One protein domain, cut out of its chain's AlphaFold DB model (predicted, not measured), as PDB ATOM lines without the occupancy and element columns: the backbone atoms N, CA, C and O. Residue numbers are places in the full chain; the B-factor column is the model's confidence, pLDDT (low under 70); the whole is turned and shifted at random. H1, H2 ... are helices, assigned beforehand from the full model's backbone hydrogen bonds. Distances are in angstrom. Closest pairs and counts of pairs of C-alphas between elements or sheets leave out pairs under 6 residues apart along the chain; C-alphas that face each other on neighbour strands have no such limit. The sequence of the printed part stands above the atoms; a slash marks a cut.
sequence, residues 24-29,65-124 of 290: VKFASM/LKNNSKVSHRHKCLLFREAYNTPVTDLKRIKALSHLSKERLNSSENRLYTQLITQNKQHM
ATOM      1  N   VAL A  24     135.597 124.387 195.283       90.81
ATOM      2  CA  VAL A  24     134.918 124.784 194.043       90.81
ATOM      3  C   VAL A  24     134.997 123.669 193.000       90.81
ATOM      4  O   VAL A  24     133.969 123.284 192.454       90.81
ATOM      5  N   LYS A  25     136.192 123.105 192.768       91.94
ATOM      6  CA  LYS A  25     136.373 121.999 191.817       91.94
ATOM      7  C   LYS A  25     135.639 120.744 192.290       91.94
ATOM      8  O   LYS A  25     134.981 120.088 191.495       91.94
ATOM      9  N   PHE A  26     135.710 120.436 193.584       91.44
ATOM     10  CA  PHE A  26     135.023 119.288 194.174       91.44
ATOM     11  C   PHE A  26     133.491 119.385 194.068       91.44
ATOM     12  O   PHE A  26     132.814 118.383 193.818       91.44
ATOM     13  N   ALA A  27     132.924 120.584 194.224       90.50
ATOM     14  CA  ALA A  27     131.482 120.789 194.122       90.50
ATOM     15  C   ALA A  27     130.932 120.437 192.729       90.50
ATOM     16  O   ALA A  27     129.851 119.855 192.645       90.50
ATOM     17  N   SER A  28     131.698 120.725 191.670       89.62
ATOM     18  CA  SER A  28     131.328 120.480 190.270       89.62
ATOM     19  C   SER A  28     131.804 119.138 189.700       89.62
ATOM     20  O   SER A  28     131.550 118.857 188.534       89.62
ATOM     21  N   MET A  29     132.531 118.322 190.472       90.50
ATOM     22  CA  MET A  29     132.969 116.990 190.034       90.50
ATOM     23  C   MET A  29     131.783 116.061 189.764       90.50
ATOM     24  O   MET A  29     130.734 116.169 190.415       90.50
ATOM     25  N   LEU A  65     138.063 116.602 214.213       59.00
ATOM     26  CA  LEU A  65     137.306 117.585 213.430       59.00
ATOM     27  C   LEU A  65     137.693 119.033 213.770       59.00
ATOM     28  O   LEU A  65     137.729 119.871 212.869       59.00
ATOM     29  N   LYS A  66     137.993 119.328 215.041       57.41
ATOM     30  CA  LYS A  66     138.395 120.671 215.497       57.41
ATOM     31  C   LYS A  66     139.845 121.018 215.158       57.41
ATOM     32  O   LYS A  66     140.115 122.155 214.782       57.41
ATOM     33  N   ASN A  67     140.764 120.059 215.264       58.81
ATOM     34  CA  ASN A  67     142.203 120.337 215.197       58.81
ATOM     35  C   ASN A  67     142.831 120.070 213.824       58.81
ATOM     36  O   ASN A  67     143.951 120.510 213.568       58.81
ATOM     37  N   ASN A  68     142.140 119.363 212.925       65.81
ATOM     38  CA  ASN A  68     142.696 119.012 211.624       65.81
ATOM     39  C   ASN A  68     142.145 119.908 210.504       65.81
ATOM     40  O   ASN A  68     141.010 119.754 210.040       65.81
ATOM     41  N   SER A  69     142.992 120.818 210.020       65.19
ATOM     42  CA  SER A  69     142.674 121.748 208.928       65.19
ATOM     43  C   SER A  69     142.227 121.041 207.643       65.19
ATOM     44  O   SER A  69     141.341 121.549 206.953       65.19
ATOM     45  N   LYS A  70     142.747 119.840 207.355       66.69
ATOM     46  CA  LYS A  70     142.341 119.040 206.187       66.69
ATOM     47  C   LYS A  70     140.913 118.523 206.317       66.69
ATOM     48  O   LYS A  70     140.165 118.473 205.343       66.69
ATOM     49  N   VAL A  71     140.508 118.155 207.529       66.38
ATOM     50  CA  VAL A  71     139.155 117.661 207.818       66.38
ATOM     51  C   VAL A  71     138.157 118.810 207.762       66.38
ATOM     52  O   VAL A  71     137.105 118.666 207.141       66.38
ATOM     53  N   SER A  72     138.517 119.968 208.324       73.94
ATOM     54  CA  SER A  72     137.738 121.205 208.196       73.94
ATOM     55  C   SER A  72     137.552 121.601 206.725       73.94
ATOM     56  O   SER A  72     136.427 121.862 206.288       73.94
ATOM     57  N   HIS A  73     138.620 121.543 205.918       83.69
ATOM     58  CA  HIS A  73     138.553 121.796 204.475       83.69
ATOM     59  C   HIS A  73     137.628 120.811 203.754       83.69
ATOM     60  O   HIS A  73     136.712 121.230 203.049       83.69
ATOM     61  N   ARG A  74     137.793 119.502 203.972       82.56
ATOM     62  CA  ARG A  74     136.950 118.469 203.344       82.56
ATOM     63  C   ARG A  74     135.484 118.585 203.749       82.56
ATOM     64  O   ARG A  74     134.614 118.480 202.887       82.56
ATOM     65  N   HIS A  75     135.196 118.861 205.021       83.56
ATOM     66  CA  HIS A  75     133.835 119.119 205.485       83.56
ATOM     67  C   HIS A  75     133.225 120.331 204.771       83.56
ATOM     68  O   HIS A  75     132.131 120.238 204.218       83.56
ATOM     69  N   LYS A  76     133.966 121.439 204.679       88.38
ATOM     70  CA  LYS A  76     133.554 122.617 203.909       88.38
ATOM     71  C   LYS A  76     133.303 122.282 202.433       88.38
ATOM     72  O   LYS A  76     132.319 122.749 201.860       88.38
ATOM     73  N   CYS A  77     134.130 121.439 201.815       90.00
ATOM     74  CA  CYS A  77     133.932 121.005 200.432       90.00
ATOM     75  C   CYS A  77     132.678 120.138 200.258       90.00
ATOM     76  O   CYS A  77     131.957 120.307 199.275       90.00
ATOM     77  N   LEU A  78     132.372 119.265 201.224       89.50
ATOM     78  CA  LEU A  78     131.115 118.511 201.255       89.50
ATOM     79  C   LEU A  78     129.907 119.447 201.336       89.50
ATOM     80  O   LEU A  78     128.972 119.279 200.559       89.50
ATOM     81  N   LEU A  79     129.959 120.475 202.189       90.69
ATOM     82  CA  LEU A  79     128.899 121.484 202.279       90.69
ATOM     83  C   LEU A  79     128.720 122.242 200.956       90.69
ATOM     84  O   LEU A  79     127.592 122.460 200.520       90.69
ATOM     85  N   PHE A  80     129.811 122.620 200.280       94.50
ATOM     86  CA  PHE A  80     129.722 123.237 198.953       94.50
ATOM     87  C   PHE A  80     129.104 122.297 197.921       94.50
ATOM     88  O   PHE A  80     128.246 122.733 197.158       94.50
ATOM     89  N   ARG A  81     129.501 121.020 197.901       93.31
ATOM     90  CA  ARG A  81     128.946 120.024 196.980       93.31
ATOM     91  C   ARG A  81     127.460 119.785 197.229       93.31
ATOM     92  O   ARG A  81     126.696 119.735 196.267       93.31
ATOM     93  N   GLU A  82     127.058 119.666 198.492       91.19
ATOM     94  CA  GLU A  82     125.656 119.544 198.888       91.19
ATOM     95  C   GLU A  82     124.877 120.776 198.432       91.19
ATOM     96  O   GLU A  82     123.876 120.644 197.735       91.19
ATOM     97  N   ALA A  83     125.373 121.981 198.722       94.69
ATOM     98  CA  ALA A  83     124.710 123.207 198.301       94.69
ATOM     99  C   ALA A  83     124.644 123.367 196.770       94.69
ATOM    100  O   ALA A  83     123.681 123.928 196.258       94.69
ATOM    101  N   TYR A  84     125.652 122.889 196.040       94.88
ATOM    102  CA  TYR A  84     125.743 123.011 194.588       94.88
ATOM    103  C   TYR A  84     124.784 122.069 193.854       94.88
ATOM    104  O   TYR A  84     124.063 122.509 192.962       94.88
ATOM    105  N   ASN A  85     124.751 120.795 194.253       92.19
ATOM    106  CA  ASN A  85     124.002 119.750 193.545       92.19
ATOM    107  C   ASN A  85     122.564 119.579 194.043       92.19
ATOM    108  O   ASN A  85     121.765 118.892 193.415       92.19
ATOM    109  N   THR A  86     122.223 120.197 195.171       91.50
ATOM    110  CA  THR A  86     120.873 120.122 195.725       91.50
ATOM    111  C   THR A  86     119.993 121.244 195.147       91.50
ATOM    112  O   THR A  86     120.463 122.387 195.044       91.50
ATOM    113  N   PRO A  87     118.716 120.977 194.799       90.31
ATOM    114  CA  PRO A  87     117.775 121.999 194.338       90.31
ATOM    115  C   PRO A  87     117.590 123.161 195.324       90.31
ATOM    116  O   PRO A  87     117.721 123.009 196.539       90.31
ATOM    117  N   VAL A  88     117.231 124.344 194.809       88.69
ATOM    118  CA  VAL A  88     117.006 125.559 195.625       88.69
ATOM    119  C   VAL A  88     115.863 125.428 196.638       88.69
ATOM    120  O   VAL A  88     115.867 126.143 197.639       88.69
ATOM    121  N   THR A  89     114.928 124.511 196.387       79.62
ATOM    122  CA  THR A  89     113.748 124.211 197.210       79.62
ATOM    123  C   THR A  89     114.004 123.182 198.307       79.62
ATOM    124  O   THR A  89     113.096 122.898 199.076       79.62
ATOM    125  N   ASP A  90     115.199 122.599 198.395       84.50
ATOM    126  CA  ASP A  90     115.488 121.555 199.379       84.50
ATOM    127  C   ASP A  90     116.220 122.138 200.601       84.50
ATOM    128  O   ASP A  90     117.189 122.905 200.506       84.50
ATOM    129  N   LEU A  91     115.744 121.752 201.787       82.50
ATOM    130  CA  LEU A  91     116.279 122.158 203.081       82.50
ATOM    131  C   LEU A  91     117.767 121.818 203.252       82.50
ATOM    132  O   LEU A  91     118.470 122.552 203.950       82.50
ATOM    133  N   LYS A  92     118.256 120.728 202.649       87.69
ATOM    134  CA  LYS A  92     119.664 120.300 202.714       87.69
ATOM    135  C   LYS A  92     120.592 121.380 202.175       87.69
ATOM    136  O   LYS A  92     121.463 121.863 202.899       87.69
ATOM    137  N   ARG A  93     120.298 121.907 200.979       92.88
ATOM    138  CA  ARG A  93     121.040 123.032 200.381       92.88
ATOM    139  C   ARG A  93     121.151 124.204 201.346       92.88
ATOM    140  O   ARG A  93     122.208 124.804 201.518       92.88
ATOM    141  N   ILE A  94     120.039 124.538 201.985       89.75
ATOM    142  CA  ILE A  94     119.935 125.690 202.873       89.75
ATOM    143  C   ILE A  94     120.658 125.453 204.189       89.75
ATOM    144  O   ILE A  94     121.310 126.363 204.696       89.75
ATOM    145  N   LYS A  95     120.599 124.241 204.743       89.38
ATOM    146  CA  LYS A  95     121.433 123.856 205.884       89.38
ATOM    147  C   LYS A  95     122.907 124.007 205.520       89.38
ATOM    148  O   LYS A  95     123.613 124.722 206.230       89.38
ATOM    149  N   ALA A  96     123.336 123.469 204.381       91.31
ATOM    150  CA  ALA A  96     124.712 123.577 203.913       91.31
ATOM    151  C   ALA A  96     125.175 125.038 203.756       91.31
ATOM    152  O   ALA A  96     126.189 125.433 204.335       91.31
ATOM    153  N   LEU A  97     124.386 125.888 203.090       94.50
ATOM    154  CA  LEU A  97     124.660 127.330 202.989       94.50
ATOM    155  C   LEU A  97     124.687 128.022 204.362       94.50
ATOM    156  O   LEU A  97     125.459 128.955 204.573       94.50
ATOM    157  N   SER A  98     123.888 127.553 205.327       91.44
ATOM    158  CA  SER A  98     123.884 128.088 206.694       91.44
ATOM    159  C   SER A  98     125.207 127.839 207.392       91.44
ATOM    160  O   SER A  98     125.692 128.730 208.091       91.44
ATOM    161  N   HIS A  99     125.750 126.632 207.230       90.69
ATOM    162  CA  HIS A  99     127.051 126.262 207.768       90.69
ATOM    163  C   HIS A  99     128.145 127.079 207.081       90.69
ATOM    164  O   HIS A  99     128.871 127.793 207.765       90.69
ATOM    165  N   LEU A 100     128.154 127.125 205.744       93.31
ATOM    166  CA  LEU A 100     129.116 127.916 204.966       93.31
ATOM    167  C   LEU A 100     129.119 129.409 205.335       93.31
ATOM    168  O   LEU A 100     130.177 130.028 205.341       93.31
ATOM    169  N   SER A 101     127.974 129.988 205.715       92.69
ATOM    170  CA  SER A 101     127.889 131.394 206.152       92.69
ATOM    171  C   SER A 101     128.658 131.715 207.446       92.69
ATOM    172  O   SER A 101     128.844 132.887 207.784       92.69
ATOM    173  N   LYS A 102     129.058 130.681 208.196       89.50
ATOM    174  CA  LYS A 102     129.832 130.778 209.441       89.50
ATOM    175  C   LYS A 102     131.315 130.462 209.230       89.50
ATOM    176  O   LYS A 102     132.110 130.754 210.117       89.50
ATOM    177  N   GLU A 103     131.670 129.902 208.077       89.12
ATOM    178  CA  GLU A 103     133.030 129.488 207.752       89.12
ATOM    179  C   GLU A 103     133.878 130.644 207.216       89.12
ATOM    180  O   GLU A 103     133.382 131.604 206.616       89.12
ATOM    181  N   ARG A 104     135.201 130.529 207.377       89.62
ATOM    182  CA  ARG A 104     136.153 131.416 206.701       89.62
ATOM    183  C   ARG A 104     136.362 130.926 205.268       89.62
ATOM    184  O   ARG A 104     137.035 129.924 205.030       89.62
ATOM    185  N   LEU A 105     135.791 131.657 204.315       91.50
ATOM    186  CA  LEU A 105     135.865 131.344 202.888       91.50
ATOM    187  C   LEU A 105     136.996 132.124 202.203       91.50
ATOM    188  O   LEU A 105     137.163 133.324 202.443       91.50
ATOM    189  N   ASN A 106     137.743 131.464 201.317       92.75
ATOM    190  CA  ASN A 106     138.681 132.144 200.417       92.75
ATOM    191  C   ASN A 106     137.942 132.861 199.266       92.75
ATOM    192  O   ASN A 106     136.718 132.793 199.148       92.75
ATOM    193  N   SER A 107     138.666 133.581 198.405       94.56
ATOM    194  CA  SER A 107     138.060 134.383 197.329       94.56
ATOM    195  C   SER A 107     137.219 133.558 196.347       94.56
ATOM    196  O   SER A 107     136.124 133.981 195.973       94.56
ATOM    197  N   SER A 108     137.688 132.373 195.951       94.56
ATOM    198  CA  SER A 108     136.976 131.495 195.012       94.56
ATOM    199  C   SER A 108     135.739 130.861 195.651       94.56
ATOM    200  O   SER A 108     134.671 130.825 195.044       94.56
ATOM    201  N   GLU A 109     135.855 130.431 196.907       94.94
ATOM    202  CA  GLU A 109     134.744 129.911 197.710       94.94
ATOM    203  C   GLU A 109     133.666 130.975 197.946       94.94
ATOM    204  O   GLU A 109     132.479 130.689 197.811       94.94
ATOM    205  N   ASN A 110     134.060 132.222 198.223       95.38
ATOM    206  CA  ASN A 110     133.127 133.340 198.371       95.38
ATOM    207  C   ASN A 110     132.356 133.628 197.081       95.38
ATOM    208  O   ASN A 110     131.160 133.925 197.144       95.38
ATOM    209  N   ARG A 111     133.008 133.538 195.914       96.56
ATOM    210  CA  ARG A 111     132.329 133.691 194.618       96.56
ATOM    211  C   ARG A 111     131.266 132.612 194.439       96.56
ATOM    212  O   ARG A 111     130.116 132.955 194.174       96.56
ATOM    213  N   LEU A 112     131.617 131.345 194.672       96.38
ATOM    214  CA  LEU A 112     130.671 130.234 194.566       96.38
ATOM    215  C   LEU A 112     129.521 130.367 195.575       96.38
ATOM    216  O   LEU A 112     128.355 130.280 195.203       96.38
ATOM    217  N   TYR A 113     129.827 130.653 196.840       96.12
ATOM    218  CA  TYR A 113     128.818 130.883 197.875       96.12
ATOM    219  C   TYR A 113     127.856 132.011 197.478       96.12
ATOM    220  O   TYR A 113     126.638 131.859 197.569       96.12
ATOM    221  N   THR A 114     128.381 133.124 196.961       95.88
ATOM    222  CA  THR A 114     127.569 134.264 196.513       95.88
ATOM    223  C   THR A 114     126.679 133.902 195.325       95.88
ATOM    224  O   THR A 114     125.517 134.312 195.292       95.88
ATOM    225  N   GLN A 115     127.183 133.113 194.373       96.81
ATOM    226  CA  GLN A 115     126.389 132.600 193.254       96.81
ATOM    227  C   GLN A 115     125.225 131.734 193.752       96.81
ATOM    228  O   GLN A 115     124.075 131.999 193.399       96.81
ATOM    229  N   LEU A 116     125.495 130.766 194.635       96.50
ATOM    230  CA  LEU A 116     124.471 129.880 195.200       96.50
ATOM    231  C   LEU A 116     123.415 130.659 195.999       96.50
ATOM    232  O   LEU A 116     122.220 130.429 195.831       96.50
ATOM    233  N   ILE A 117     123.838 131.634 196.810       95.56
ATOM    234  CA  ILE A 117     122.928 132.529 197.539       95.56
ATOM    235  C   ILE A 117     122.078 133.358 196.574       95.56
ATOM    236  O   ILE A 117     120.894 133.575 196.825       95.56
ATOM    237  N   THR A 118     122.656 133.831 195.471       95.69
ATOM    238  CA  THR A 118     121.932 134.621 194.468       95.69
ATOM    239  C   THR A 118     120.850 133.792 193.784       95.69
ATOM    240  O   THR A 118     119.736 134.287 193.635       95.69
ATOM    241  N   GLN A 119     121.125 132.524 193.469       95.62
ATOM    242  CA  GLN A 119     120.120 131.594 192.938       95.62
ATOM    243  C   GLN A 119     118.937 131.431 193.905       95.62
ATOM    244  O   GLN A 119     117.783 131.581 193.510       95.62
ATOM    245  N   ASN A 120     119.209 131.221 195.198       94.19
ATOM    246  CA  ASN A 120     118.162 131.132 196.222       94.19
ATOM    247  C   ASN A 120     117.367 132.440 196.367       94.19
ATOM    248  O   ASN A 120     116.140 132.415 196.423       94.19
ATOM    249  N   LYS A 121     118.036 133.599 196.353       92.94
ATOM    250  CA  LYS A 121     117.359 134.910 196.362       92.94
ATOM    251  C   LYS A 121     116.458 135.106 195.150       92.94
ATOM    252  O   LYS A 121     115.380 135.675 195.283       92.94
ATOM    253  N   GLN A 122     116.914 134.694 193.969       92.75
ATOM    254  CA  GLN A 122     116.140 134.801 192.735       92.75
ATOM    255  C   GLN A 122     114.896 133.918 192.792       92.75
ATOM    256  O   GLN A 122     113.812 134.403 192.475       92.75
ATOM    257  N   HIS A 123     115.032 132.683 193.281       91.06
ATOM    258  CA  HIS A 123     113.899 131.786 193.504       91.06
ATOM    259  C   HIS A 123     112.855 132.408 194.448       91.06
ATOM    260  O   HIS A 123     111.664 132.409 194.154       91.06
ATOM    261  N   MET A 124     113.307 133.058 195.525       87.75
ATOM    262  CA  MET A 124     112.432 133.708 196.509       87.75
ATOM    263  C   MET A 124     112.023 135.148 196.146       87.75
ATOM    264  O   MET A 124     111.375 135.824 196.947       87.75
TER     265      MET A 124
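What this domain is: This is residues 24 to 29 and 65 to 124 of the 290 residues of an uncharacterized protein of Campylobacterales bacterium (UniProt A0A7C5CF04). Two long helices, H2 and H4, run the same way, and the shorter H3 runs back between them along the chain, giving a three-helix up-and-down bundle in which H4 has few contacts with the other two. The four-residue H1 packs on the side of H2, and residues 66 to 71 stick out at one end. The printed part has 66 residues with four named helices, H1 to H4 in order, and no named strand; the class is all helix. It is compact, with a radius of gyration of the C-alphas of 11.6 A, and elongated, spanning 37 by 24 by 23 A.

Where its parts are: Find C-alpha 69 at (142.674, 121.748, 208.928); from there H2, residues 69 to 85, runs 24.3 A. H3 is residues 91 to 100, 14.2 A. H4, residues 107 to 123, runs 24.6 A to C-alpha 123 at (113.899, 131.786, 193.504). H1 is residues 24 to 27, beginning at C-alpha 24 at (134.918, 124.784, 194.043).

How they stand to each other: Start at H2: it touches H3, closest at the C-alphas of Ala 83 and Arg 93, 4.2 A, as a hairpin at a tilt of 37 degrees, only just steep. H3 and H4, also a hairpin, only just touch, with 3 pairs of C-alphas within 8 A, closest at Leu 97 and Tyr 113, 7.5 A. H2 and H4 only just touch, also with 3 pairs, closest at the C-alphas of Tyr 84 and Leu 116, 7.0 A, at a shallow tilt of 30 degrees. H1 touches H2, the C-alphas of Ala 27 and Arg 81 being closest at 3.9 A; H1 and H3 are apart. In H2, H3 and H4 every O i to N i+4 pair is within hydrogen-bond range; H1 is too short for one.

The domain as a whole: The farthest C-alphas, of Asn 67 and Met 124, are 37.6 A apart. Residues 30 to 64 are not printed; C-alphas 29 and 65 are 23.8 A apart across this cut. The H2 to H3 link is tight, and H3 to H4 is short. Look for pLDDT under 70 at residues 65 to 71.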